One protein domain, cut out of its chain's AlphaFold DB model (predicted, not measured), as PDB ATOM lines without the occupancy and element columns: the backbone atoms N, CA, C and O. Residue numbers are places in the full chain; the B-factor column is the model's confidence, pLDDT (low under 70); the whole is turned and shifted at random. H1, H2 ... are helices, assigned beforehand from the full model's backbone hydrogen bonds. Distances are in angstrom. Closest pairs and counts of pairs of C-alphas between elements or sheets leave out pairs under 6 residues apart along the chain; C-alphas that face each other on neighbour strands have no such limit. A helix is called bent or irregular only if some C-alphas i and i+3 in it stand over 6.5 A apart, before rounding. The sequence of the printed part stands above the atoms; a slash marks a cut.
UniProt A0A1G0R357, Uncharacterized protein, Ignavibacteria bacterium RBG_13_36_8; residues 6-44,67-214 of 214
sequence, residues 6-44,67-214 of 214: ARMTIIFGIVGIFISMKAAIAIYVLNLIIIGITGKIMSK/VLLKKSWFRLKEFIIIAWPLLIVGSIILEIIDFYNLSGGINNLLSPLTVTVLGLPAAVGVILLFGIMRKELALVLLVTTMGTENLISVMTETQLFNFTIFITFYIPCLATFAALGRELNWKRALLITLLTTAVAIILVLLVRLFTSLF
ATOM      1  N   ALA A   6     -26.162  -2.752 293.587       78.38
ATOM      2  CA  ALA A   6     -26.380  -1.306 293.543       78.38
ATOM      3  C   ALA A   6     -27.783  -0.873 294.015       78.38
ATOM      4  O   ALA A   6     -27.916   0.129 294.709       78.38
ATOM      5  N   ARG A   7     -28.844  -1.620 293.674       80.12
ATOM      6  CA  ARG A   7     -30.211  -1.308 294.135       80.12
ATOM      7  C   ARG A   7     -30.375  -1.590 295.625       80.12
ATOM      8  O   ARG A   7     -31.060  -0.821 296.290       80.12
ATOM      9  N   MET A   8     -29.719  -2.635 296.141       84.31
ATOM     10  CA  MET A   8     -29.715  -2.905 297.581       84.31
ATOM     11  C   MET A   8     -29.118  -1.711 298.335       84.31
ATOM     12  O   MET A   8     -29.729  -1.220 299.281       84.31
ATOM     13  N   THR A   9     -27.976  -1.193 297.865       84.50
ATOM     14  CA  THR A   9     -27.300  -0.036 298.473       84.50
ATOM     15  C   THR A   9     -28.182   1.207 298.509       84.50
ATOM     16  O   THR A   9     -28.173   1.913 299.505       84.50
ATOM     17  N   ILE A  10     -28.975   1.471 297.469       83.62
ATOM     18  CA  ILE A  10     -29.859   2.649 297.433       83.62
ATOM     19  C   ILE A  10     -31.022   2.493 298.417       83.62
ATOM     20  O   ILE A  10     -31.322   3.424 299.161       83.62
ATOM     21  N   ILE A  11     -31.653   1.315 298.460       85.56
ATOM     22  CA  ILE A  11     -32.769   1.047 299.380       85.56
ATOM     23  C   ILE A  11     -32.298   1.179 300.833       85.56
ATOM     24  O   ILE A  11     -32.944   1.852 301.633       85.56
ATOM     25  N   PHE A  12     -31.153   0.581 301.172       83.56
ATOM     26  CA  PHE A  12     -30.595   0.678 302.521       83.56
ATOM     27  C   PHE A  12     -30.030   2.068 302.831       83.56
ATOM     28  O   PHE A  12     -30.269   2.581 303.918       83.56
ATOM     29  N   GLY A  13     -29.326   2.690 301.888       81.50
ATOM     30  CA  GLY A  13     -28.659   3.976 302.088       81.50
ATOM     31  C   GLY A  13     -29.618   5.158 302.193       81.50
ATOM     32  O   GLY A  13     -29.354   6.075 302.959       81.50
ATOM     33  N   ILE A  14     -30.744   5.132 301.473       81.25
ATOM     34  CA  ILE A  14     -31.745   6.203 301.534       81.25
ATOM     35  C   ILE A  14     -32.820   5.867 302.574       81.25
ATOM     36  O   ILE A  14     -32.966   6.559 303.573       81.25
ATOM     37  N   VAL A  15     -33.569   4.780 302.388       81.88
ATOM     38  CA  VAL A  15     -34.744   4.495 303.236       81.88
ATOM     39  C   VAL A  15     -34.346   3.884 304.577       81.88
ATOM     40  O   VAL A  15     -34.968   4.180 305.597       81.88
ATOM     41  N   GLY A  16     -33.308   3.047 304.589       80.06
ATOM     42  CA  GLY A  16     -32.826   2.412 305.815       80.06
ATOM     43  C   GLY A  16     -32.248   3.410 306.820       80.06
ATOM     44  O   GLY A  16     -32.533   3.280 308.007       80.06
ATOM     45  N   ILE A  17     -31.483   4.402 306.348       77.19
ATOM     46  CA  ILE A  17     -30.834   5.411 307.202       77.19
ATOM     47  C   ILE A  17     -31.784   6.570 307.543       77.19
ATOM     48  O   ILE A  17     -31.824   6.982 308.697       77.19
ATOM     49  N   PHE A  18     -32.559   7.082 306.577       73.56
ATOM     50  CA  PHE A  18     -33.303   8.339 306.760       73.56
ATOM     51  C   PHE A  18     -34.786   8.190 307.119       73.56
ATOM     52  O   PHE A  18     -35.381   9.167 307.555       73.56
ATOM     53  N   ILE A  19     -35.406   7.019 306.931       75.88
ATOM     54  CA  ILE A  19     -36.837   6.818 307.232       75.88
ATOM     55  C   ILE A  19     -37.002   5.790 308.344       75.88
ATOM     56  O   ILE A  19     -37.412   6.117 309.454       75.88
ATOM     57  N   SER A  20     -36.732   4.516 308.046       79.56
ATOM     58  CA  SER A  20     -36.880   3.407 308.991       79.56
ATOM     59  C   SER A  20     -36.556   2.067 308.338       79.56
ATOM     60  O   SER A  20     -36.940   1.793 307.199       79.56
ATOM     61  N   MET A  21     -36.001   1.145 309.130       80.00
ATOM     62  CA  MET A  21     -35.750  -0.240 308.710       80.00
ATOM     63  C   MET A  21     -37.032  -0.972 308.266       80.00
ATOM     64  O   MET A  21     -37.012  -1.753 307.315       80.00
ATOM     65  N   LYS A  22     -38.180  -0.678 308.898       81.69
ATOM     66  CA  LYS A  22     -39.486  -1.249 308.517       81.69
ATOM     67  C   LYS A  22     -39.916  -0.832 307.103       81.69
ATOM     68  O   LYS A  22     -40.426  -1.664 306.357       81.69
ATOM     69  N   ALA A  23     -39.666   0.422 306.718       78.81
ATOM     70  CA  ALA A  23     -39.992   0.930 305.386       78.81
ATOM     71  C   ALA A  23     -39.102   0.297 304.303       78.81
ATOM     72  O   ALA A  23     -39.590  -0.056 303.230       78.81
ATOM     73  N   ALA A  24     -37.819   0.061 304.601       81.62
ATOM     74  CA  ALA A  24     -36.915  -0.640 303.690       81.62
ATOM     75  C   ALA A  24     -37.384  -2.082 303.418       81.62
ATOM     76  O   ALA A  24     -37.438  -2.513 302.265       81.62
ATOM     77  N   ILE A  25     -37.797  -2.812 304.462       84.81
ATOM     78  CA  ILE A  25     -38.349  -4.170 304.329       84.81
ATOM     79  C   ILE A  25     -39.648  -4.155 303.509       84.81
ATOM     80  O   ILE A  25     -39.827  -5.003 302.635       84.81
ATOM     81  N   ALA A  26     -40.524  -3.170 303.729       84.81
ATOM     82  CA  ALA A  26     -41.756  -3.022 302.957       84.81
ATOM     83  C   ALA A  26     -41.481  -2.840 301.451       84.81
ATOM     84  O   ALA A  26     -42.126  -3.491 300.629       84.81
ATOM     85  N   ILE A  27     -40.474  -2.037 301.082       83.38
ATOM     86  CA  ILE A  27     -40.048  -1.870 299.680       83.38
ATOM     87  C   ILE A  27     -39.549  -3.193 299.089       83.38
ATOM     88  O   ILE A  27     -39.866  -3.501 297.939       83.38
ATOM     89  N   TYR A  28     -38.794  -3.992 299.844       84.81
ATOM     90  CA  TYR A  28     -38.326  -5.300 299.370       84.81
ATOM     91  C   TYR A  28     -39.466  -6.278 299.109       84.81
ATOM     92  O   TYR A  28     -39.482  -6.944 298.073       84.81
ATOM     93  N   VAL A  29     -40.432  -6.349 300.024       86.50
ATOM     94  CA  VAL A  29     -41.612  -7.205 299.858       86.50
ATOM     95  C   VAL A  29     -42.421  -6.755 298.643       86.50
ATOM     96  O   VAL A  29     -42.756  -7.574 297.787       86.50
ATOM     97  N   LEU A  30     -42.653  -5.447 298.506       84.19
ATOM     98  CA  LEU A  30     -43.306  -4.859 297.338       84.19
ATOM     99  C   LEU A  30     -42.549  -5.214 296.047       84.19
ATOM    100  O   LEU A  30     -43.157  -5.641 295.066       84.19
ATOM    101  N   ASN A  31     -41.217  -5.135 296.055       84.12
ATOM    102  CA  ASN A  31     -40.374  -5.509 294.920       84.12
ATOM    103  C   ASN A  31     -40.527  -6.975 294.510       84.12
ATOM    104  O   ASN A  31     -40.696  -7.237 293.319       84.12
ATOM    105  N   LEU A  32     -40.556  -7.911 295.461       84.56
ATOM    106  CA  LEU A  32     -40.800  -9.327 295.168       84.56
ATOM    107  C   LEU A  32     -42.167  -9.559 294.517       84.56
ATOM    108  O   LEU A  32     -42.258 -10.275 293.517       84.56
ATOM    109  N   ILE A  33     -43.215  -8.906 295.024       85.88
ATOM    110  CA  ILE A  33     -44.569  -8.998 294.460       85.88
ATOM    111  C   ILE A  33     -44.580  -8.498 293.009       85.88
ATOM    112  O   ILE A  33     -45.092  -9.169 292.110       85.88
ATOM    113  N   ILE A  34     -43.955  -7.348 292.751       82.44
ATOM    114  CA  ILE A  34     -43.906  -6.734 291.419       82.44
ATOM    115  C   ILE A  34     -43.096  -7.577 290.434       82.44
ATOM    116  O   ILE A  34     -43.486  -7.691 289.269       82.44
ATOM    117  N   ILE A  35     -41.990  -8.186 290.878       81.88
ATOM    118  CA  ILE A  35     -41.225  -9.135 290.059       81.88
ATOM    119  C   ILE A  35     -42.123 -10.305 289.654       81.88
ATOM    120  O   ILE A  35     -42.132 -10.667 288.478       81.88
ATOM    121  N   GLY A  36     -42.904 -10.859 290.585       82.25
ATOM    122  CA  GLY A  36     -43.841 -11.947 290.300       82.25
ATOM    123  C   GLY A  36     -44.899 -11.559 289.262       82.25
ATOM    124  O   GLY A  36     -45.106 -12.282 288.286       82.25
ATOM    125  N   ILE A  37     -45.520 -10.387 289.419       83.38
ATOM    126  CA  ILE A  37     -46.540  -9.884 288.484       83.38
ATOM    127  C   ILE A  37     -45.930  -9.615 287.105       83.38
ATOM    128  O   ILE A  37     -46.446 -10.089 286.094       83.38
ATOM    129  N   THR A  38     -44.805  -8.900 287.052       76.75
ATOM    130  CA  THR A  38     -44.130  -8.558 285.791       76.75
ATOM    131  C   THR A  38     -43.620  -9.807 285.086       76.75
ATOM    132  O   THR A  38     -43.772  -9.921 283.875       76.75
ATOM    133  N   GLY A  39     -43.070 -10.772 285.827       77.12
ATOM    134  CA  GLY A  39     -42.636 -12.056 285.282       77.12
ATOM    135  C   GLY A  39     -43.797 -12.841 284.673       77.12
ATOM    136  O   GLY A  39     -43.676 -13.350 283.560       77.12
ATOM    137  N   LYS A  40     -44.958 -12.857 285.340       80.94
ATOM    138  CA  LYS A  40     -46.178 -13.495 284.826       80.94
ATOM    139  C   LYS A  40     -46.699 -12.814 283.556       80.94
ATOM    140  O   LYS A  40     -47.100 -13.501 282.620       80.94
ATOM    141  N   ILE A  41     -46.672 -11.482 283.506       80.62
ATOM    142  CA  ILE A  41     -47.040 -10.712 282.309       80.62
ATOM    143  C   ILE A  41     -46.063 -11.018 281.171       80.62
ATOM    144  O   ILE A  41     -46.494 -11.362 280.075       80.62
ATOM    145  N   MET A  42     -44.756 -10.959 281.434       71.62
ATOM    146  CA  MET A  42     -43.729 -11.151 280.410       71.62
ATOM    147  C   MET A  42     -43.759 -12.568 279.826       71.62
ATOM    148  O   MET A  42     -43.694 -12.724 278.611       71.62
ATOM    149  N   SER A  43     -43.956 -13.586 280.671       73.19
ATOM    150  CA  SER A  43     -44.114 -14.983 280.242       73.19
ATOM    151  C   SER A  43     -45.325 -15.181 279.321       73.19
ATOM    152  O   SER A  43     -45.293 -16.035 278.439       73.19
ATOM    153  N   LYS A  44     -46.375 -14.367 279.480       73.94
ATOM    154  CA  LYS A  44     -47.563 -14.407 278.622       73.94
ATOM    155  C   LYS A  44     -47.385 -13.623 277.314       73.94
ATOM    156  O   LYS A  44     -47.970 -14.002 276.307       73.94
ATOM    157  N   VAL A  67      -8.607 -22.564 285.798       87.56
ATOM    158  CA  VAL A  67      -9.637 -22.415 284.760       87.56
ATOM    159  C   VAL A  67     -10.688 -21.406 285.208       87.56
ATOM    160  O   VAL A  67     -11.070 -20.541 284.423       87.56
ATOM    161  N   LEU A  68     -11.099 -21.455 286.478       88.94
ATOM    162  CA  LEU A  68     -12.024 -20.482 287.059       88.94
ATOM    163  C   LEU A  68     -11.445 -19.068 287.033       88.94
ATOM    164  O   LEU A  68     -12.121 -18.150 286.584       88.94
ATOM    165  N   LEU A  69     -10.187 -18.894 287.443       92.19
ATOM    166  CA  LEU A  69      -9.503 -17.600 287.418       92.19
ATOM    167  C   LEU A  69      -9.394 -17.045 285.999       92.19
ATOM    168  O   LEU A  69      -9.762 -15.895 285.773       92.19
ATOM    169  N   LYS A  70      -8.968 -17.859 285.022       90.88
ATOM    170  CA  LYS A  70      -8.923 -17.428 283.615       90.88
ATOM    171  C   LYS A  70     -10.314 -17.065 283.098       90.88
ATOM    172  O   LYS A  70     -10.471 -16.020 282.474       90.88
ATOM    173  N   LYS A  71     -11.335 -17.883 283.380       88.38
ATOM    174  CA  LYS A  71     -12.723 -17.621 282.963       88.38
ATOM    175  C   LYS A  71     -13.246 -16.315 283.568       88.38
ATOM    176  O   LYS A  71     -13.808 -15.496 282.844       88.38
ATOM    177  N   SER A  72     -13.036 -16.105 284.864       90.81
ATOM    178  CA  SER A  72     -13.412 -14.878 285.567       90.81
ATOM    179  C   SER A  72     -12.668 -13.670 285.012       90.81
ATOM    180  O   SER A  72     -13.303 -12.657 284.750       90.81
ATOM    181  N   TRP A  73     -11.365 -13.790 284.742       93.19
ATOM    182  CA  TRP A  73     -10.562 -12.720 284.151       93.19
ATOM    183  C   TRP A  73     -11.057 -12.316 282.764       93.19
ATOM    184  O   TRP A  73     -11.203 -11.129 282.487       93.19
ATOM    185  N   PHE A  74     -11.381 -13.287 281.904       89.12
ATOM    186  CA  PHE A  74     -11.955 -12.998 280.589       89.12
ATOM    187  C   PHE A  74     -13.289 -12.258 280.702       89.12
ATOM    188  O   PHE A  74     -13.472 -11.249 280.023       89.12
ATOM    189  N   ARG A  75     -14.180 -12.689 281.606       83.12
ATOM    190  CA  ARG A  75     -15.456 -11.993 281.843       83.12
ATOM    191  C   ARG A  75     -15.259 -10.592 282.419       83.12
ATOM    192  O   ARG A  75     -15.962  -9.670 282.019       83.12
ATOM    193  N   LEU A  76     -14.287 -10.414 283.315       85.81
ATOM    194  CA  LEU A  76     -13.955  -9.107 283.883       85.81
ATOM    195  C   LEU A  76     -13.395  -8.158 282.815       85.81
ATOM    196  O   LEU A  76     -13.799  -7.001 282.747       85.81
ATOM    197  N   LYS A  77     -12.494  -8.656 281.960       87.75
ATOM    198  CA  LYS A  77     -11.896  -7.898 280.857       87.75
ATOM    199  C   LYS A  77     -12.958  -7.454 279.853       87.75
ATOM    200  O   LYS A  77     -12.953  -6.302 279.438       87.75
ATOM    201  N   GLU A  78     -13.870  -8.349 279.485       80.44
ATOM    202  CA  GLU A  78     -14.984  -8.033 278.589       80.44
ATOM    203  C   GLU A  78     -15.911  -6.969 279.195       80.44
ATOM    204  O   GLU A  78     -16.269  -6.002 278.520       80.44
ATOM    205  N   PHE A  79     -16.218  -7.078 280.493       80.19
ATOM    206  CA  PHE A  79     -16.981  -6.056 281.207       80.19
ATOM    207  C   PHE A  79     -16.265  -4.699 281.218       80.19
ATOM    208  O   PHE A  79     -16.888  -3.688 280.912       80.19
ATOM    209  N   ILE A  80     -14.962  -4.664 281.513       84.25
ATOM    210  CA  ILE A  80     -14.164  -3.427 281.514       84.25
ATOM    211  C   ILE A  80     -14.134  -2.787 280.123       84.25
ATOM    212  O   ILE A  80     -14.333  -1.583 280.005       84.25
ATOM    213  N   ILE A  81     -13.947  -3.573 279.062       83.56
ATOM    214  CA  ILE A  81     -13.882  -3.054 277.688       83.56
ATOM    215  C   ILE A  81     -15.217  -2.452 277.236       83.56
ATOM    216  O   ILE A  81     -15.216  -1.500 276.465       83.56
ATOM    217  N   ILE A  82     -16.356  -2.975 277.698       76.19
ATOM    218  CA  ILE A  82     -17.678  -2.496 277.267       76.19
ATOM    219  C   ILE A  82     -18.220  -1.406 278.199       76.19
ATOM    220  O   ILE A  82     -18.692  -0.370 277.734       76.19
ATOM    221  N   ALA A  83     -18.182  -1.626 279.514       75.44
ATOM    222  CA  ALA A  83     -18.833  -0.751 280.486       75.44
ATOM    223  C   ALA A  83     -18.039   0.533 280.742       75.44
ATOM    224  O   ALA A  83     -18.627   1.598 280.900       75.44
ATOM    225  N   TRP A  84     -16.707   0.449 280.781       82.31
ATOM    226  CA  TRP A  84     -15.870   1.580 281.177       82.31
ATOM    227  C   TRP A  84     -15.887   2.730 280.155       82.31
ATOM    228  O   TRP A  84     -16.141   3.861 280.569       82.31
ATOM    229  N   PRO A  85     -15.755   2.484 278.834       82.94
ATOM    230  CA  PRO A  85     -15.880   3.547 277.836       82.94
ATOM    231  C   PRO A  85     -17.269   4.177 277.839       82.94
ATOM    232  O   PRO A  85     -17.403   5.390 277.722       82.94
ATOM    233  N   LEU A  86     -18.304   3.356 278.018       78.81
ATOM    234  CA  LEU A  86     -19.681   3.822 278.041       78.81
ATOM    235  C   LEU A  86     -19.951   4.749 279.234       78.81
ATOM    236  O   LEU A  86     -20.648   5.749 279.081       78.81
ATOM    237  N   LEU A  87     -19.359   4.456 280.398       77.19
ATOM    238  CA  LEU A  87     -19.427   5.331 281.569       77.19
ATOM    239  C   LEU A  87     -18.674   6.646 281.356       77.19
ATOM    240  O   LEU A  87     -19.215   7.693 281.684       77.19
ATOM    241  N   ILE A  88     -17.462   6.608 280.795       82.88
ATOM    242  CA  ILE A  88     -16.665   7.819 280.539       82.88
ATOM    243  C   ILE A  88     -17.399   8.739 279.560       82.88
ATOM    244  O   ILE A  88     -17.582   9.920 279.841       82.88
ATOM    245  N   VAL A  89     -17.883   8.188 278.443       83.88
ATOM    246  CA  VAL A  89     -18.647   8.942 277.440       83.88
ATOM    247  C   VAL A  89     -19.940   9.495 278.042       83.88
ATOM    248  O   VAL A  89     -20.254  10.664 277.832       83.88
ATOM    249  N   GLY A  90     -20.664   8.690 278.828       76.19
ATOM    250  CA  GLY A  90     -21.878   9.124 279.516       76.19
ATOM    251  C   GLY A  90     -21.630  10.295 280.469       76.19
ATOM    252  O   GLY A  90     -22.363  11.279 280.418       76.19
ATOM    253  N   SER A  91     -20.577  10.228 281.287       76.31
ATOM    254  CA  SER A  91     -20.218  11.309 282.211       76.31
ATOM    255  C   SER A  91     -19.819  12.593 281.483       76.31
ATOM    256  O   SER A  91     -20.310  13.654 281.846       76.31
ATOM    257  N   ILE A  92     -18.997  12.503 280.430       83.81
ATOM    258  CA  ILE A  92     -18.561  13.677 279.652       83.81
ATOM    259  C   ILE A  92     -19.757  14.373 278.996       83.81
ATOM    260  O   ILE A  92     -19.882  15.591 279.070       83.81
ATOM    261  N   ILE A  93     -20.661  13.610 278.370       81.00
ATOM    262  CA  ILE A  93     -21.863  14.174 277.736       81.00
ATOM    263  C   ILE A  93     -22.707  14.928 278.768       81.00
ATOM    264  O   ILE A  93     -23.208  16.012 278.480       81.00
ATOM    265  N   LEU A  94     -22.856  14.367 279.966       73.38
ATOM    266  CA  LEU A  94     -23.663  14.980 281.012       73.38
ATOM    267  C   LEU A  94     -22.993  16.218 281.624       73.38
ATOM    268  O   LEU A  94     -23.689  17.204 281.839       73.38
ATOM    269  N   GLU A  95     -21.671  16.218 281.831       77.38
ATOM    270  CA  GLU A  95     -20.930  17.419 282.252       77.38
ATOM    271  C   GLU A  95     -21.021  18.540 281.219       77.38
ATOM    272  O   GLU A  95     -21.197  19.696 281.586       77.38
ATOM    273  N   ILE A  96     -20.963  18.216 279.924       81.06
ATOM    274  CA  ILE A  96     -21.161  19.209 278.863       81.06
ATOM    275  C   ILE A  96     -22.574  19.800 278.958       81.06
ATOM    276  O   ILE A  96     -22.735  21.017 278.915       81.06
ATOM    277  N   ILE A  97     -23.602  18.964 279.127       73.94
ATOM    278  CA  ILE A  97     -24.994  19.426 279.271       73.94
ATOM    279  C   ILE A  97     -25.159  20.335 280.499       73.94
ATOM    280  O   ILE A  97     -25.871  21.341 280.418       73.94
ATOM    281  N   ASP A  98     -24.507  19.997 281.612       72.88
ATOM    282  CA  ASP A  98     -24.550  20.796 282.837       72.88
ATOM    283  C   ASP A  98     -23.781  22.119 282.690       72.88
ATOM    284  O   ASP A  98     -24.301  23.178 283.043       72.88
ATOM    285  N   PHE A  99     -22.608  22.096 282.047       77.06
ATOM    286  CA  PHE A  99     -21.792  23.281 281.757       77.06
ATOM    287  C   PHE A  99     -22.534  24.317 280.901       77.06
ATOM    288  O   PHE A  99     -22.445  25.517 281.156       77.06
ATOM    289  N   TYR A 100     -23.324  23.873 279.917       76.81
ATOM    290  CA  TYR A 100     -24.150  24.763 279.093       76.81
ATOM    291  C   TYR A 100     -25.401  25.308 279.816       76.81
ATOM    292  O   TYR A 100     -26.203  26.001 279.189       76.81
ATOM    293  N   ASN A 101     -25.605  25.004 281.106       67.19
ATOM    294  CA  ASN A 101     -26.811  25.345 281.881       67.19
ATOM    295  C   ASN A 101     -28.121  24.813 281.254       67.19
ATOM    296  O   ASN A 101     -29.230  25.188 281.643       67.19
ATOM    297  N   LEU A 102     -28.011  23.879 280.297       61.28
ATOM    298  CA  LEU A 102     -29.147  23.181 279.697       61.28
ATOM    299  C   LEU A 102     -29.800  22.216 280.694       61.28
ATOM    300  O   LEU A 102     -30.904  21.735 280.437       61.28
ATOM    301  N   SER A 103     -29.165  21.976 281.846       61.06
ATOM    302  CA  SER A 103     -29.741  21.271 282.989       61.06
ATOM    303  C   SER A 103     -31.062  21.900 283.445       61.06
ATOM    304  O   SER A 103     -31.998  21.158 283.738       61.06
ATOM    305  N   GLY A 104     -31.219  23.230 283.377       62.94
ATOM    306  CA  GLY A 104     -32.503  23.906 283.613       62.94
ATOM    307  C   GLY A 104     -33.576  23.585 282.560       62.94
ATOM    308  O   GLY A 104     -34.741  23.377 282.897       62.94
ATOM    309  N   GLY A 105     -33.186  23.464 281.286       62.06
ATOM    310  CA  GLY A 105     -34.077  23.085 280.181       62.06
ATOM    311  C   GLY A 105     -34.502  21.615 280.230       62.06
ATOM    312  O   GLY A 105     -35.684  21.309 280.077       62.06
ATOM    313  N   ILE A 106     -33.564  20.711 280.532       63.12
ATOM    314  CA  ILE A 106     -33.837  19.296 280.823       63.12
ATOM    315  C   ILE A 106     -34.790  19.190 282.010       63.12
ATOM    316  O   ILE A 106     -35.752  18.428 281.973       63.12
ATOM    317  N   ASN A 107     -34.556  19.982 283.050       63.72
ATOM    318  CA  ASN A 107     -35.372  19.964 284.243       63.72
ATOM    319  C   ASN A 107     -36.800  20.464 283.967       63.72
ATOM    320  O   ASN A 107     -37.759  19.828 284.383       63.72
ATOM    321  N   ASN A 108     -36.968  21.516 283.163       62.75
ATOM    322  CA  ASN A 108     -38.289  21.971 282.726       62.75
ATOM    323  C   ASN A 108     -38.999  20.949 281.823       62.75
ATOM    324  O   ASN A 108     -40.208  20.766 281.951       62.75
ATOM    325  N   LEU A 109     -38.267  20.232 280.964       62.50
ATOM    326  CA  LEU A 109     -38.828  19.172 280.117       62.50
ATOM    327  C   LEU A 109     -39.246  17.939 280.933       62.50
ATOM    328  O   LEU A 109     -40.251  17.298 280.626       62.50
ATOM    329  N   LEU A 110     -38.492  17.615 281.987       61.47
ATOM    330  CA  LEU A 110     -38.812  16.539 282.925       61.47
ATOM    331  C   LEU A 110     -39.777  16.969 284.035       61.47
ATOM    332  O   LEU A 110     -40.376  16.087 284.644       61.47
ATOM    333  N   SER A 111     -39.994  18.270 284.256       60.28
ATOM    334  CA  SER A 111     -40.892  18.813 285.283       60.28
ATOM    335  C   SER A 111     -42.303  18.203 285.290       60.28
ATOM    336  O   SER A 111     -42.778  17.882 286.384       60.28
ATOM    337  N   PRO A 112     -42.979  17.914 284.153       59.75
ATOM    338  CA  PRO A 112     -44.269  17.235 284.207       59.75
ATOM    339  C   PRO A 112     -44.157  15.814 284.781       59.75
ATOM    340  O   PRO A 112     -45.050  15.375 285.496       59.75
ATOM    341  N   LEU A 113     -43.051  15.108 284.553       62.22
ATOM    342  CA  LEU A 113     -42.801  13.779 285.115       62.22
ATOM    343  C   LEU A 113     -42.322  13.851 286.575       62.22
ATOM    344  O   LEU A 113     -42.861  13.157 287.433       62.22
ATOM    345  N   THR A 114     -41.353  14.700 286.910       64.31
ATOM    346  CA  THR A 114     -40.790  14.775 288.269       64.31
ATOM    347  C   THR A 114     -41.714  15.470 289.268       64.31
ATOM    348  O   THR A 114     -41.877  14.979 290.383       64.31
ATOM    349  N   VAL A 115     -42.376  16.559 288.880       61.75
ATOM    350  CA  VAL A 115     -43.256  17.330 289.773       61.75
ATOM    351  C   VAL A 115     -44.684  16.770 289.753       61.75
ATOM    352  O   VAL A 115     -45.277  16.556 290.810       61.75
ATOM    353  N   THR A 116     -45.229  16.442 288.573       59.38
ATOM    354  CA  THR A 116     -46.637  15.997 288.456       59.38
ATOM    355  C   THR A 116     -46.824  14.506 288.690       59.38
ATOM    356  O   THR A 116     -47.876  14.136 289.198       59.38
ATOM    357  N   VAL A 117     -45.840  13.644 288.398       60.22
ATOM    358  CA  VAL A 117     -45.944  12.195 288.678       60.22
ATOM    359  C   VAL A 117     -45.241  11.847 289.990       60.22
ATOM    360  O   VAL A 117     -45.873  11.276 290.878       60.22
ATOM    361  N   LEU A 118     -43.978  12.250 290.159       60.88
ATOM    362  CA  LEU A 118     -43.163  11.862 291.318       60.88
ATOM    363  C   LEU A 118     -43.347  12.760 292.564       60.88
ATOM    364  O   LEU A 118     -43.136  12.278 293.676       60.88
ATOM    365  N   GLY A 119     -43.766  14.023 292.409       57.53
ATOM    366  CA  GLY A 119     -43.904  14.985 293.517       57.53
ATOM    367  C   GLY A 119     -42.568  15.482 294.082       57.53
ATOM    368  O   GLY A 119     -42.491  15.853 295.255       57.53
ATOM    369  N   LEU A 120     -41.507  15.436 293.274       65.88
ATOM    370  CA  LEU A 120     -40.138  15.750 293.668       65.88
ATOM    371  C   LEU A 120     -39.704  17.158 293.221       65.88
ATOM    372  O   LEU A 120     -40.182  17.639 292.191       65.88
ATOM    373  N   PRO A 121     -38.752  17.797 293.934       62.75
ATOM    374  CA  PRO A 121     -38.123  19.033 293.485       62.75
ATOM    375  C   PRO A 121     -37.501  18.857 292.099       62.75
ATOM    376  O   PRO A 121     -36.875  17.834 291.806       62.75
ATOM    377  N   ALA A 122     -37.626  19.887 291.266       62.16
ATOM    378  CA  ALA A 122     -37.129  19.898 289.895       62.16
ATOM    379  C   ALA A 122     -35.628  19.489 289.822       62.16
ATOM    380  O   ALA A 122     -35.220  18.702 288.972       62.16
ATOM    381  N   ALA A 123     -34.808  19.890 290.800       64.62
ATOM    382  CA  ALA A 123     -33.376  19.563 290.873       64.62
ATOM    383  C   ALA A 123     -33.021  18.061 290.727       64.62
ATOM    384  O   ALA A 123     -31.907  17.724 290.332       64.62
ATOM    385  N   VAL A 124     -33.960  17.142 290.982       70.06
ATOM    386  CA  VAL A 124     -33.723  15.691 290.900       70.06
ATOM    387  C   VAL A 124     -33.764  15.146 289.460       70.06
ATOM    388  O   VAL A 124     -33.349  14.014 289.211       70.06
ATOM    389  N   GLY A 125     -34.191  15.942 288.474       70.25
ATOM    390  CA  GLY A 125     -34.264  15.519 287.067       70.25
ATOM    391  C   GLY A 125     -32.923  15.040 286.490       70.25
ATOM    392  O   GLY A 125     -32.865  14.002 285.829       70.25
ATOM    393  N   VAL A 126     -31.829  15.739 286.806       71.12
ATOM    394  CA  VAL A 126     -30.471  15.369 286.366       71.12
ATOM    395  C   VAL A 126     -30.007  14.078 287.051       71.12
ATOM    396  O   VAL A 126     -29.459  13.190 286.400       71.12
ATOM    397  N   ILE A 127     -30.326  13.910 288.338       76.56
ATOM    398  CA  ILE A 127     -30.007  12.705 289.119       76.56
ATOM    399  C   ILE A 127     -30.682  11.467 288.506       76.56
ATOM    400  O   ILE A 127     -30.069  10.402 288.431       76.56
ATOM    401  N   LEU A 128     -31.922  11.594 288.016       75.62
ATOM    402  CA  LEU A 128     -32.629  10.496 287.348       75.62
ATOM    403  C   LEU A 128     -31.986  10.107 286.012       75.62
ATOM    404  O   LEU A 128     -31.878   8.912 285.726       75.62
ATOM    405  N   LEU A 129     -31.525  11.084 285.226       75.19
ATOM    406  CA  LEU A 129     -30.782  10.841 283.985       75.19
ATOM    407  C   LEU A 129     -29.465  10.100 284.256       75.19
ATOM    408  O   LEU A 129     -29.209   9.058 283.646       75.19
ATOM    409  N   PHE A 130     -28.680  10.563 285.231       73.19
ATOM    410  CA  PHE A 130     -27.467   9.865 285.676       73.19
ATOM    411  C   PHE A 130     -27.770   8.470 286.244       73.19
ATOM    412  O   PHE A 130     -27.028   7.515 286.004       73.19
ATOM    413  N   GLY A 131     -28.900   8.319 286.935       75.31
ATOM    414  CA  GLY A 131     -29.356   7.047 287.487       75.31
ATOM    415  C   GLY A 131     -29.579   5.951 286.435       75.31
ATOM    416  O   GLY A 131     -29.452   4.771 286.762       75.31
ATOM    417  N   ILE A 132     -29.853   6.296 285.168       77.38
ATOM    418  CA  ILE A 132     -29.955   5.319 284.060       77.38
ATOM    419  C   ILE A 132     -28.597   4.683 283.759       77.38
ATOM    420  O   ILE A 132     -28.504   3.470 283.531       77.38
ATOM    421  N   MET A 133     -27.549   5.509 283.739       73.12
ATOM    422  CA  MET A 133     -26.178   5.076 283.478       73.12
ATOM    423  C   MET A 133     -25.691   4.186 284.610       73.12
ATOM    424  O   MET A 133     -25.210   3.074 284.375       73.12
ATOM    425  N   ARG A 134     -25.846   4.668 285.847       76.94
ATOM    426  CA  ARG A 134     -25.235   4.052 287.017       76.94
ATOM    427  C   ARG A 134     -26.043   4.371 288.273       76.94
ATOM    428  O   ARG A 134     -25.994   5.479 288.799       76.94
ATOM    429  N   LYS A 135     -26.816   3.390 288.745       75.00
ATOM    430  CA  LYS A 135     -27.809   3.603 289.810       75.00
ATOM    431  C   LYS A 135     -27.168   3.996 291.143       75.00
ATOM    432  O   LYS A 135     -27.727   4.816 291.856       75.00
ATOM    433  N   GLU A 136     -25.995   3.465 291.469       76.19
ATOM    434  CA  GLU A 136     -25.267   3.781 292.702       76.19
ATOM    435  C   GLU A 136     -24.774   5.232 292.765       76.19
ATOM    436  O   GLU A 136     -24.680   5.793 293.855       76.19
ATOM    437  N   LEU A 137     -24.514   5.866 291.613       73.75
ATOM    438  CA  LEU A 137     -24.106   7.271 291.568       73.75
ATOM    439  C   LEU A 137     -25.264   8.211 291.892       73.75
ATOM    440  O   LEU A 137     -25.016   9.330 292.319       73.75
ATOM    441  N   ALA A 138     -26.515   7.762 291.747       76.62
ATOM    442  CA  ALA A 138     -27.670   8.582 292.091       76.62
ATOM    443  C   ALA A 138     -27.686   8.953 293.581       76.62
ATOM    444  O   ALA A 138     -28.073  10.064 293.914       76.62
ATOM    445  N   LEU A 139     -27.227   8.057 294.468       75.88
ATOM    446  CA  LEU A 139     -27.113   8.350 295.899       75.88
ATOM    447  C   LEU A 139     -26.053   9.426 296.153       75.88
ATOM    448  O   LEU A 139     -26.327  10.398 296.848       75.88
ATOM    449  N   VAL A 140     -24.869   9.280 295.550       78.44
ATOM    450  CA  VAL A 140     -23.766  10.247 295.688       78.44
ATOM    451  C   VAL A 140     -24.180  11.616 295.156       78.44
ATOM    452  O   VAL A 140     -24.029  12.608 295.859       78.44
ATOM    453  N   LEU A 141     -24.767  11.654 293.955       74.62
ATOM    454  CA  LEU A 141     -25.244  12.883 293.325       74.62
ATOM    455  C   LEU A 141     -26.327  13.570 294.156       74.62
ATOM    456  O   LEU A 141     -26.328  14.788 294.261       74.62
ATOM    457  N   LEU A 142     -27.223  12.810 294.788       74.69
ATOM    458  CA  LEU A 142     -28.249  13.388 295.650       74.69
ATOM    459  C   LEU A 142     -27.629  14.067 296.876       74.69
ATOM    460  O   LEU A 142     -27.984  15.204 297.173       74.69
ATOM    461  N   VAL A 143     -26.652  13.435 297.529       73.88
ATOM    462  CA  VAL A 143     -25.943  14.042 298.669       73.88
ATOM    463  C   VAL A 143     -25.152  15.284 298.239       73.88
ATOM    464  O   VAL A 143     -25.207  16.306 298.919       73.88
ATOM    465  N   THR A 144     -24.473  15.250 297.087       73.00
ATOM    466  CA  THR A 144     -23.697  16.403 296.598       73.00
ATOM    467  C   THR A 144     -24.578  17.557 296.125       73.00
ATOM    468  O   THR A 144     -24.267  18.709 296.407       73.00
ATOM    469  N   THR A 145     -25.684  17.277 295.427       67.50
ATOM    470  CA  THR A 145     -26.594  18.308 294.902       67.50
ATOM    471  C   THR A 145     -27.414  18.959 296.010       67.50
ATOM    472  O   THR A 145     -27.678  20.154 295.942       67.50
ATOM    473  N   MET A 146     -27.802  18.200 297.040       65.81
ATOM    474  CA  MET A 146     -28.545  18.752 298.178       65.81
ATOM    475  C   MET A 146     -27.630  19.427 299.210       65.81
ATOM    476  O   MET A 146     -28.131  20.103 300.104       65.81
ATOM    477  N   GLY A 147     -26.304  19.262 299.098       61.06
ATOM    478  CA  GLY A 147     -25.310  19.946 299.934       61.06
ATOM    479  C   GLY A 147     -25.423  19.645 301.432       61.06
ATOM    480  O   GLY A 147     -24.845  20.360 302.246       61.06
ATOM    481  N   THR A 148     -26.188  18.618 301.812       61.16
ATOM    482  CA  THR A 148     -26.446  18.257 303.204       61.16
ATOM    483  C   THR A 148     -26.422  16.745 303.378       61.16
ATOM    484  O   THR A 148     -26.969  15.999 302.565       61.16
ATOM    485  N   GLU A 149     -25.807  16.288 304.467       63.19
ATOM    486  CA  GLU A 149     -25.834  14.878 304.869       63.19
ATOM    487  C   GLU A 149     -27.209  14.478 305.432       63.19
ATOM    488  O   GLU A 149     -27.544  13.299 305.464       63.19
ATOM    489  N   ASN A 150     -28.045  15.453 305.820       61.03
ATOM    490  CA  ASN A 150     -29.371  15.228 306.389       61.03
ATOM    491  C   ASN A 150     -30.479  15.462 305.354       61.03
ATOM    492  O   ASN A 150     -31.088  16.526 305.311       61.03
ATOM    493  N   LEU A 151     -30.786  14.448 304.543       63.16
ATOM    494  CA  LEU A 151     -31.786  14.534 303.462       63.16
ATOM    495  C   LEU A 151     -33.216  14.877 303.928       63.16
ATOM    496  O   LEU A 151     -34.030  15.327 303.125       63.16
ATOM    497  N   ILE A 152     -33.507  14.705 305.220       60.34
ATOM    498  CA  ILE A 152     -34.815  14.965 305.846       60.34
ATOM    499  C   ILE A 152     -35.120  16.474 305.930       60.34
ATOM    500  O   ILE A 152     -36.282  16.867 305.975       60.34
ATOM    501  N   SER A 153     -34.099  17.342 305.923       56.59
ATOM    502  CA  SER A 153     -34.295  18.801 305.971       56.59
ATOM    503  C   SER A 153     -34.651  19.411 304.611       56.59
ATOM    504  O   SER A 153     -35.194  20.512 304.558       56.59
ATOM    505  N   VAL A 154     -34.367  18.698 303.516       60.16
ATOM    506  CA  VAL A 154     -34.566  19.173 302.135       60.16
ATOM    507  C   VAL A 154     -35.711  18.436 301.438       60.16
ATOM    508  O   VAL A 154     -36.344  18.991 300.539       60.16
ATOM    509  N   MET A 155     -36.008  17.197 301.845       64.44
ATOM    510  CA  MET A 155     -37.058  16.373 301.247       64.44
ATOM    511  C   MET A 155     -37.891  15.667 302.319       64.44
ATOM    512  O   MET A 155     -37.356  15.074 303.253       64.44
ATOM    513  N   THR A 156     -39.216  15.686 302.160       74.00
ATOM    514  CA  THR A 156     -40.140  14.973 303.054       74.00
ATOM    515  C   THR A 156     -39.930  13.458 302.946       74.00
ATOM    516  O   THR A 156     -39.615  12.945 301.868       74.00
ATOM    517  N   GLU A 157     -40.177  12.712 304.027       73.38
ATOM    518  CA  GLU A 157     -40.075  11.240 304.056       73.38
ATOM    519  C   GLU A 157     -40.843  10.567 302.902       73.38
ATOM    520  O   GLU A 157     -40.364   9.620 302.275       73.38
ATOM    521  N   THR A 158     -42.005  11.117 302.546       73.62
ATOM    522  CA  THR A 158     -42.844  10.651 301.433       73.62
ATOM    523  C   THR A 158     -42.176  10.835 300.066       73.62
ATOM    524  O   THR A 158     -42.282   9.965 299.196       73.62
ATOM    525  N   GLN A 159     -41.428  11.923 299.870       73.31
ATOM    526  CA  GLN A 159     -40.689  12.196 298.635       73.31
ATOM    527  C   GLN A 159     -39.476  11.271 298.506       73.31
ATOM    528  O   GLN A 159     -39.221  10.736 297.426       73.31
ATOM    529  N   LEU A 160     -38.764  11.026 299.608       76.44
ATOM    530  CA  LEU A 160     -37.630  10.100 299.640       76.44
ATOM    531  C   LEU A 160     -38.067   8.655 299.333       76.44
ATOM    532  O   LEU A 160     -37.377   7.910 298.625       76.44
ATOM    533  N   PHE A 161     -39.248   8.271 299.822       77.31
ATOM    534  CA  PHE A 161     -39.848   6.966 299.560       77.31
ATOM    535  C   PHE A 161     -40.231   6.802 298.082       77.31
ATOM    536  O   PHE A 161     -39.809   5.838 297.435       77.31
ATOM    537  N   ASN A 162     -40.940   7.782 297.510       77.81
ATOM    538  CA  ASN A 162     -41.299   7.792 296.088       77.81
ATOM    539  C   ASN A 162     -40.062   7.763 295.186       77.81
ATOM    540  O   ASN A 162     -40.026   7.016 294.207       77.81
ATOM    541  N   PHE A 163     -39.025   8.526 295.537       79.62
ATOM    542  CA  PHE A 163     -37.752   8.536 294.825       79.62
ATOM    543  C   PHE A 163     -37.083   7.161 294.810       79.62
ATOM    544  O   PHE A 163     -36.683   6.668 293.753       79.62
ATOM    545  N   THR A 164     -36.999   6.511 295.973       81.25
ATOM    546  CA  THR A 164     -36.358   5.198 296.104       81.25
ATOM    547  C   THR A 164     -37.107   4.132 295.316       81.25
ATOM    548  O   THR A 164     -36.485   3.331 294.610       81.25
ATOM    549  N   ILE A 165     -38.441   4.135 295.381       80.44
ATOM    550  CA  ILE A 165     -39.279   3.239 294.580       80.44
ATOM    551  C   ILE A 165     -39.044   3.513 293.099       80.44
ATOM    552  O   ILE A 165     -38.744   2.582 292.347       80.44
ATOM    553  N   PHE A 166     -39.089   4.777 292.679       80.12
ATOM    554  CA  PHE A 166     -38.872   5.132 291.286       80.12
ATOM    555  C   PHE A 166     -37.510   4.641 290.796       80.12
ATOM    556  O   PHE A 166     -37.467   3.844 289.868       80.12
ATOM    557  N   ILE A 167     -36.398   4.982 291.452       79.62
ATOM    558  CA  ILE A 167     -35.063   4.520 291.040       79.62
ATOM    559  C   ILE A 167     -34.951   2.992 291.040       79.62
ATOM    560  O   ILE A 167     -34.286   2.409 290.171       79.62
ATOM    561  N   THR A 168     -35.625   2.319 291.971       79.75
ATOM    562  CA  THR A 168     -35.631   0.858 292.041       79.75
ATOM    563  C   THR A 168     -36.339   0.236 290.836       79.75
ATOM    564  O   THR A 168     -35.786  -0.682 290.224       79.75
ATOM    565  N   PHE A 169     -37.513   0.725 290.432       76.69
ATOM    566  CA  PHE A 169     -38.309   0.122 289.347       76.69
ATOM    567  C   PHE A 169     -38.076   0.730 287.964       76.69
ATOM    568  O   PHE A 169     -38.355   0.069 286.966       76.69
ATOM    569  N   TYR A 170     -37.506   1.929 287.899       75.56
ATOM    570  CA  TYR A 170     -37.171   2.633 286.669       75.56
ATOM    571  C   TYR A 170     -36.172   1.850 285.799       75.56
ATOM    572  O   TYR A 170     -35.523   0.908 286.285       75.56
ATOM    573  N   ILE A 171     -36.078   2.264 284.524       74.88
ATOM    574  CA  ILE A 171     -35.376   1.647 283.383       74.88
ATOM    575  C   ILE A 171     -34.206   0.737 283.816       74.88
ATOM    576  O   ILE A 171     -33.377   1.127 284.654       74.88
ATOM    577  N   PRO A 172     -34.120  -0.504 283.290       73.19
ATOM    578  CA  PRO A 172     -32.960  -1.365 283.519       73.19
ATOM    579  C   PRO A 172     -31.688  -0.635 283.053       73.19
ATOM    580  O   PRO A 172     -31.709   0.019 282.018       73.19
ATOM    581  N   CYS A 173     -30.600  -0.689 283.831       75.00
ATOM    582  CA  CYS A 173     -29.401   0.118 283.562       75.00
ATOM    583  C   CYS A 173     -28.890  -0.073 282.127       75.00
ATOM    584  O   CYS A 173     -29.117  -1.126 281.519       75.00
ATOM    585  N   LEU A 174     -28.164   0.910 281.588       75.19
ATOM    586  CA  LEU A 174     -27.777   0.868 280.176       75.19
ATOM    587  C   LEU A 174     -26.978  -0.398 279.807       75.19
ATOM    588  O   LEU A 174     -27.152  -0.937 278.720       75.19
ATOM    589  N   ALA A 175     -26.196  -0.941 280.744       70.50
ATOM    590  CA  ALA A 175     -25.525  -2.231 280.578       70.50
ATOM    591  C   ALA A 175     -26.513  -3.386 280.326       70.50
ATOM    592  O   ALA A 175     -26.337  -4.169 279.395       70.50
ATOM    593  N   THR A 176     -27.585  -3.475 281.118       75.88
ATOM    594  CA  THR A 176     -28.634  -4.486 280.909       75.88
ATOM    595  C   THR A 176     -29.431  -4.242 279.635       75.88
ATOM    596  O   THR A 176     -29.786  -5.205 278.965       75.88
ATOM    597  N   PHE A 177     -29.669  -2.984 279.257       78.38
ATOM    598  CA  PHE A 177     -30.318  -2.663 277.987       78.38
ATOM    599  C   PHE A 177     -29.462  -3.078 276.783       78.38
ATOM    600  O   PHE A 177     -29.962  -3.728 275.868       78.38
ATOM    601  N   ALA A 178     -28.162  -2.773 276.813       74.12
ATOM    602  CA  ALA A 178     -27.214  -3.140 275.767       74.12
ATOM    603  C   ALA A 178     -27.072  -4.663 275.626       74.12
ATOM    604  O   ALA A 178     -27.066  -5.177 274.508       74.12
ATOM    605  N   ALA A 179     -27.012  -5.391 276.747       72.62
ATOM    606  CA  ALA A 179     -27.004  -6.852 276.736       72.62
ATOM    607  C   ALA A 179     -28.305  -7.414 276.136       72.62
ATOM    608  O   ALA A 179     -28.264  -8.235 275.225       72.62
ATOM    609  N   LEU A 180     -29.464  -6.907 276.569       74.88
ATOM    610  CA  LEU A 180     -30.770  -7.353 276.079       74.88
ATOM    611  C   LEU A 180     -30.962  -7.077 274.579       74.88
ATOM    612  O   LEU A 180     -31.553  -7.889 273.870       74.88
ATOM    613  N   GLY A 181     -30.438  -5.952 274.086       76.44
ATOM    614  CA  GLY A 181     -30.452  -5.603 272.667       76.44
ATOM    615  C   GLY A 181     -29.627  -6.556 271.799       76.44
ATOM    616  O   GLY A 181     -30.024  -6.824 270.663       76.44
ATOM    617  N   ARG A 182     -28.520  -7.095 272.333       75.31
ATOM    618  CA  ARG A 182     -27.692  -8.105 271.651       75.31
ATOM    619  C   ARG A 182     -28.340  -9.491 271.642       75.31
ATOM    620  O   ARG A 182     -28.224 -10.183 270.643       75.31
ATOM    621  N   GLU A 183     -29.031  -9.860 272.718       79.00
ATOM    622  CA  GLU A 183     -29.584 -11.211 272.907       79.00
ATOM    623  C   GLU A 183     -30.976 -11.399 272.271       79.00
ATOM    624  O   GLU A 183     -31.231 -12.392 271.598       79.00
ATOM    625  N   LEU A 184     -31.904 -10.450 272.458       71.12
ATOM    626  CA  LEU A 184     -33.326 -10.641 272.116       71.12
ATOM    627  C   LEU A 184     -33.809  -9.844 270.893       71.12
ATOM    628  O   LEU A 184     -34.997  -9.897 270.579       71.12
ATOM    629  N   ASN A 185     -32.920  -9.165 270.164       79.88
ATOM    630  CA  ASN A 185     -33.204  -8.107 269.179       79.88
ATOM    631  C   ASN A 185     -33.660  -6.777 269.807       79.88
ATOM    632  O   ASN A 185     -34.492  -6.728 270.717       79.88
ATOM    633  N   TRP A 186     -33.207  -5.665 269.217       79.75
ATOM    634  CA  TRP A 186     -33.472  -4.298 269.688       79.75
ATOM    635  C   TRP A 186     -34.962  -3.954 269.835       79.75
ATOM    636  O   TRP A 186     -35.336  -3.273 270.785       79.75
ATOM    637  N   LYS A 187     -35.838  -4.470 268.957       79.56
ATOM    638  CA  LYS A 187     -37.294  -4.230 269.046       79.56
ATOM    639  C   LYS A 187     -37.905  -4.814 270.325       79.56
ATOM    640  O   LYS A 187     -38.733  -4.171 270.965       79.56
ATOM    641  N   ARG A 188     -37.483  -6.023 270.708       78.25
ATOM    642  CA  ARG A 188     -37.965  -6.713 271.915       78.25
ATOM    643  C   ARG A 188     -37.338  -6.119 273.172       78.25
ATOM    644  O   ARG A 188     -38.044  -5.927 274.155       78.25
ATOM    645  N   ALA A 189     -36.061  -5.734 273.118       77.62
ATOM    646  CA  ALA A 189     -35.412  -5.009 274.209       77.62
ATOM    647  C   ALA A 189     -36.134  -3.689 274.529       77.62
ATOM    648  O   ALA A 189     -36.406  -3.398 275.694       77.62
ATOM    649  N   LEU A 190     -36.520  -2.931 273.496       80.62
ATOM    650  CA  LEU A 190     -37.251  -1.673 273.654       80.62
ATOM    651  C   LEU A 190     -38.657  -1.909 274.236       80.62
ATOM    652  O   LEU A 190     -39.042  -1.238 275.195       80.62
ATOM    653  N   LEU A 191     -39.380  -2.926 273.757       80.25
ATOM    654  CA  LEU A 191     -40.681  -3.321 274.311       80.25
ATOM    655  C   LEU A 191     -40.590  -3.694 275.800       80.25
ATOM    656  O   LEU A 191     -41.403  -3.235 276.599       80.25
ATOM    657  N   ILE A 192     -39.567  -4.460 276.191       76.00
ATOM    658  CA  ILE A 192     -39.318  -4.835 277.590       76.00
ATOM    659  C   ILE A 192     -39.058  -3.592 278.445       76.00
ATOM    660  O   ILE A 192     -39.641  -3.455 279.522       76.00
ATOM    661  N   THR A 193     -38.229  -2.655 277.970       77.25
ATOM    662  CA  THR A 193     -37.972  -1.413 278.712       77.25
ATOM    663  C   THR A 193     -39.219  -0.564 278.893       77.25
ATOM    664  O   THR A 193     -39.487  -0.158 280.023       77.25
ATOM    665  N   LEU A 194     -40.009  -0.368 277.833       80.62
ATOM    666  CA  LEU A 194     -41.269   0.377 277.881       80.62
ATOM    667  C   LEU A 194     -42.268  -0.246 278.857       80.62
ATOM    668  O   LEU A 194     -42.922   0.461 279.618       80.62
ATOM    669  N   LEU A 195     -42.363  -1.574 278.877       76.75
ATOM    670  CA  LEU A 195     -43.254  -2.266 279.800       76.75
ATOM    671  C   LEU A 195     -42.786  -2.085 281.251       76.75
ATOM    672  O   LEU A 195     -43.597  -1.809 282.132       76.75
ATOM    673  N   THR A 196     -41.475  -2.151 281.512       75.88
ATOM    674  CA  THR A 196     -40.946  -1.915 282.866       75.88
ATOM    675  C   THR A 196     -41.103  -0.472 283.339       75.88
ATOM    676  O   THR A 196     -41.402  -0.259 284.514       75.88
ATOM    677  N   THR A 197     -40.951   0.520 282.456       76.69
ATOM    678  CA  THR A 197     -41.177   1.927 282.810       76.69
ATOM    679  C   THR A 197     -42.640   2.222 283.050       76.69
ATOM    680  O   THR A 197     -42.949   2.900 284.023       76.69
ATOM    681  N   ALA A 198     -43.539   1.677 282.229       78.50
ATOM    682  CA  ALA A 198     -44.975   1.804 282.442       78.50
ATOM    683  C   ALA A 198     -45.380   1.240 283.812       78.50
ATOM    684  O   ALA A 198     -46.047   1.923 284.585       78.50
ATOM    685  N   VAL A 199     -44.899   0.041 284.164       75.25
ATOM    686  CA  VAL A 199     -45.142  -0.560 285.486       75.25
ATOM    687  C   VAL A 199     -44.577   0.315 286.610       75.25
ATOM    688  O   VAL A 199     -45.260   0.529 287.609       75.25
ATOM    689  N   ALA A 200     -43.370   0.867 286.449       73.81
ATOM    690  CA  ALA A 200     -42.772   1.761 287.440       73.81
ATOM    691  C   ALA A 200     -43.600   3.041 287.652       73.81
ATOM    692  O   ALA A 200     -43.818   3.443 288.793       73.81
ATOM    693  N   ILE A 201     -44.093   3.653 286.571       74.06
ATOM    694  CA  ILE A 201     -44.934   4.856 286.623       74.06
ATOM    695  C   ILE A 201     -46.260   4.555 287.329       74.06
ATOM    696  O   ILE A 201     -46.647   5.294 288.228       74.06
ATOM    697  N   ILE A 202     -46.922   3.447 286.976       78.38
ATOM    698  CA  ILE A 202     -48.188   3.022 287.597       78.38
ATOM    699  C   ILE A 202     -48.005   2.786 289.100       78.38
ATOM    700  O   ILE A 202     -48.835   3.213 289.899       78.38
ATOM    701  N   LEU A 203     -46.907   2.140 289.496       71.88
ATOM    702  CA  LEU A 203     -46.595   1.885 290.900       71.88
ATOM    703  C   LEU A 203     -46.357   3.163 291.694       71.88
ATOM    704  O   LEU A 203     -46.902   3.306 292.781       71.88
ATOM    705  N   VAL A 204     -45.561   4.089 291.163       71.50
ATOM    706  CA  VAL A 204     -45.292   5.367 291.837       71.50
ATOM    707  C   VAL A 204     -46.573   6.187 291.958       71.50
ATOM    708  O   VAL A 204     -46.815   6.783 293.004       71.50
ATOM    709  N   LEU A 205     -47.429   6.159 290.934       73.25
ATOM    710  CA  LEU A 205     -48.729   6.815 290.974       73.25
ATOM    711  C   LEU A 205     -49.641   6.196 292.044       73.25
ATOM    712  O   LEU A 205     -50.242   6.932 292.818       73.25
ATOM    713  N   LEU A 206     -49.696   4.862 292.134       74.69
ATOM    714  CA  LEU A 206     -50.449   4.135 293.164       74.69
ATOM    715  C   LEU A 206     -49.958   4.451 294.577       74.69
ATOM    716  O   LEU A 206     -50.771   4.721 295.458       74.69
ATOM    717  N   VAL A 207     -48.640   4.437 294.789       71.19
ATOM    718  CA  VAL A 207     -48.039   4.767 296.088       71.19
ATOM    719  C   VAL A 207     -48.365   6.206 296.456       71.19
ATOM    720  O   VAL A 207     -48.819   6.450 297.565       71.19
ATOM    721  N   ARG A 208     -48.236   7.153 295.523       69.19
ATOM    722  CA  ARG A 208     -48.599   8.548 295.774       69.19
ATOM    723  C   ARG A 208     -50.076   8.714 296.130       69.19
ATOM    724  O   ARG A 208     -50.379   9.496 297.022       69.19
ATOM    725  N   LEU A 209     -50.971   7.994 295.457       67.50
ATOM    726  CA  LEU A 209     -52.409   8.033 295.732       67.50
ATOM    727  C   LEU A 209     -52.708   7.513 297.144       67.50
ATOM    728  O   LEU A 209     -53.485   8.122 297.873       67.50
ATOM    729  N   PHE A 210     -52.018   6.448 297.552       66.81
ATOM    730  CA  PHE A 210     -52.097   5.893 298.901       66.81
ATOM    731  C   PHE A 210     -51.563   6.872 299.959       66.81
ATOM    732  O   PHE A 210     -52.219   7.091 300.970       66.81
ATOM    733  N   THR A 211     -50.429   7.527 299.694       63.72
ATOM    734  CA  THR A 211     -49.831   8.535 300.585       63.72
ATOM    735  C   THR A 211     -50.609   9.854 300.621       63.72
ATOM    736  O   THR A 211     -50.473  10.607 301.568       63.72
ATOM    737  N   SER A 212     -51.410  10.181 299.602       58.84
ATOM    738  CA  SER A 212     -52.291  11.362 299.639       58.84
ATOM    739  C   SER A 212     -53.601  11.127 300.397       58.84
ATOM    740  O   SER A 212     -54.315  12.083 300.681       58.84
ATOM    741  N   LEU A 213     -53.936   9.861 300.672       50.84
ATOM    742  CA  LEU A 213     -55.167   9.451 301.350       50.84
ATOM    743  C   LEU A 213     -54.979   9.268 302.870       50.84
ATOM    744  O   LEU A 213     -55.971   9.103 303.578       50.84
ATOM    745  N   PHE A 214     -53.733   9.259 303.353       44.28
ATOM    746  CA  PHE A 214     -53.345   9.025 304.747       44.28
ATOM    747  C   PHE A 214     -52.441  10.158 305.231       44.28
ATOM    748  O   PHE A 214     -52.669  10.649 306.356       44.28
TER     749      PHE A 214
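Overview. This is residues 6 to 44 and 67 to 214 of the 214 residues of an uncharacterized protein of Ignavibacteria bacterium RBG_13_36_8 (UniProt A0A1G0R357). H3, the longest helix, runs along one side of an all-helix body, with its residues 67 to 78 sticking out free. In the body H7 lies side by side with H1 and with H9; H2 folds back beside H1 and joins these three in a bundle of four; the hairpin of H5 and H6 packs on H1 through H6, H4 crosses one end of H5, and H8 packs on residues 186 to 193 of H9. The printed part has 187 residues with nine named helices, H1 to H9 in chain order, and no named strand. The whole is compact, with a radius of gyration of the C-alphas of 17.7 A and spans of 55 by 45 by 33 A.

Along the chain. H3, residues 67 to 99, is 47.4 A long and begins at C-alpha 67 (-9.637, -22.415, 284.760). It is neither bent nor irregular, but only just: C-alphas 82 and 85 are 6.3 A apart. H1 holds residues 6 to 18, from C-alpha 6 (-26.380, -1.306, 293.543), and H2 residues 21 to 44, 35.3 A. H4, residues 103 to 118, is irregular, with C-alphas 109 and 112 7.1 A apart and a kink of 55 degrees near residue 110. H5 holds residues 124 to 133, H6 135 to 146, H7 157 to 169 and H8 174 to 184. H9, residues 186 to 212, is 38.7 A long and ends at C-alpha 212 (-52.291, 11.362, 299.639).

Arrangement. With residues 87 to 94 alone, H3 only just touches H5, the hub, with 3 pairs of C-alphas within 8 A; the closest, Leu 87 and Met 133, are 7.0 A apart. H5 and H6 form a hairpin at a shallow tilt of 25 degrees, closest at C-alphas Gly 131 and Ala 138, 5.1 A. H4 is about perpendicular to H5 at 86 degrees, closest at C-alphas Asn 107 and Gly 125, 5.4 A. H7 touches H1 at 7 degrees and H9 at 18 degrees, opposite ways to both; the closest C-alphas are Arg 7 and Thr 168, 6.2 A, and Phe 169 and Ala 200, 5.1 A. H1 and H2 form a hairpin, touching at C-alphas Gly 16 and Ala 24, 5.5 A. H3 and H9 are apart. Every O i to N i+4 pair is within hydrogen-bond range in H2, H7, H8 and H9, against 8 of 9 in H1, 27 of 29 in H3, 10 of 12 in H4, 5 of 6 in H5 and 6 of 8 in H6.

Size, cuts and confidence. The C-alphas farthest apart, Val 67 and Leu 213, are 58.0 A apart. Residues 45 to 66 are not printed, and C-alphas 44 and 67 are 39.2 A apart across the cut. Of the links printed whole, none is long. Mean pLDDT of the printed part is 75.0; residues 101 to 123, 145 to 155 and 208 to 214 are under 70.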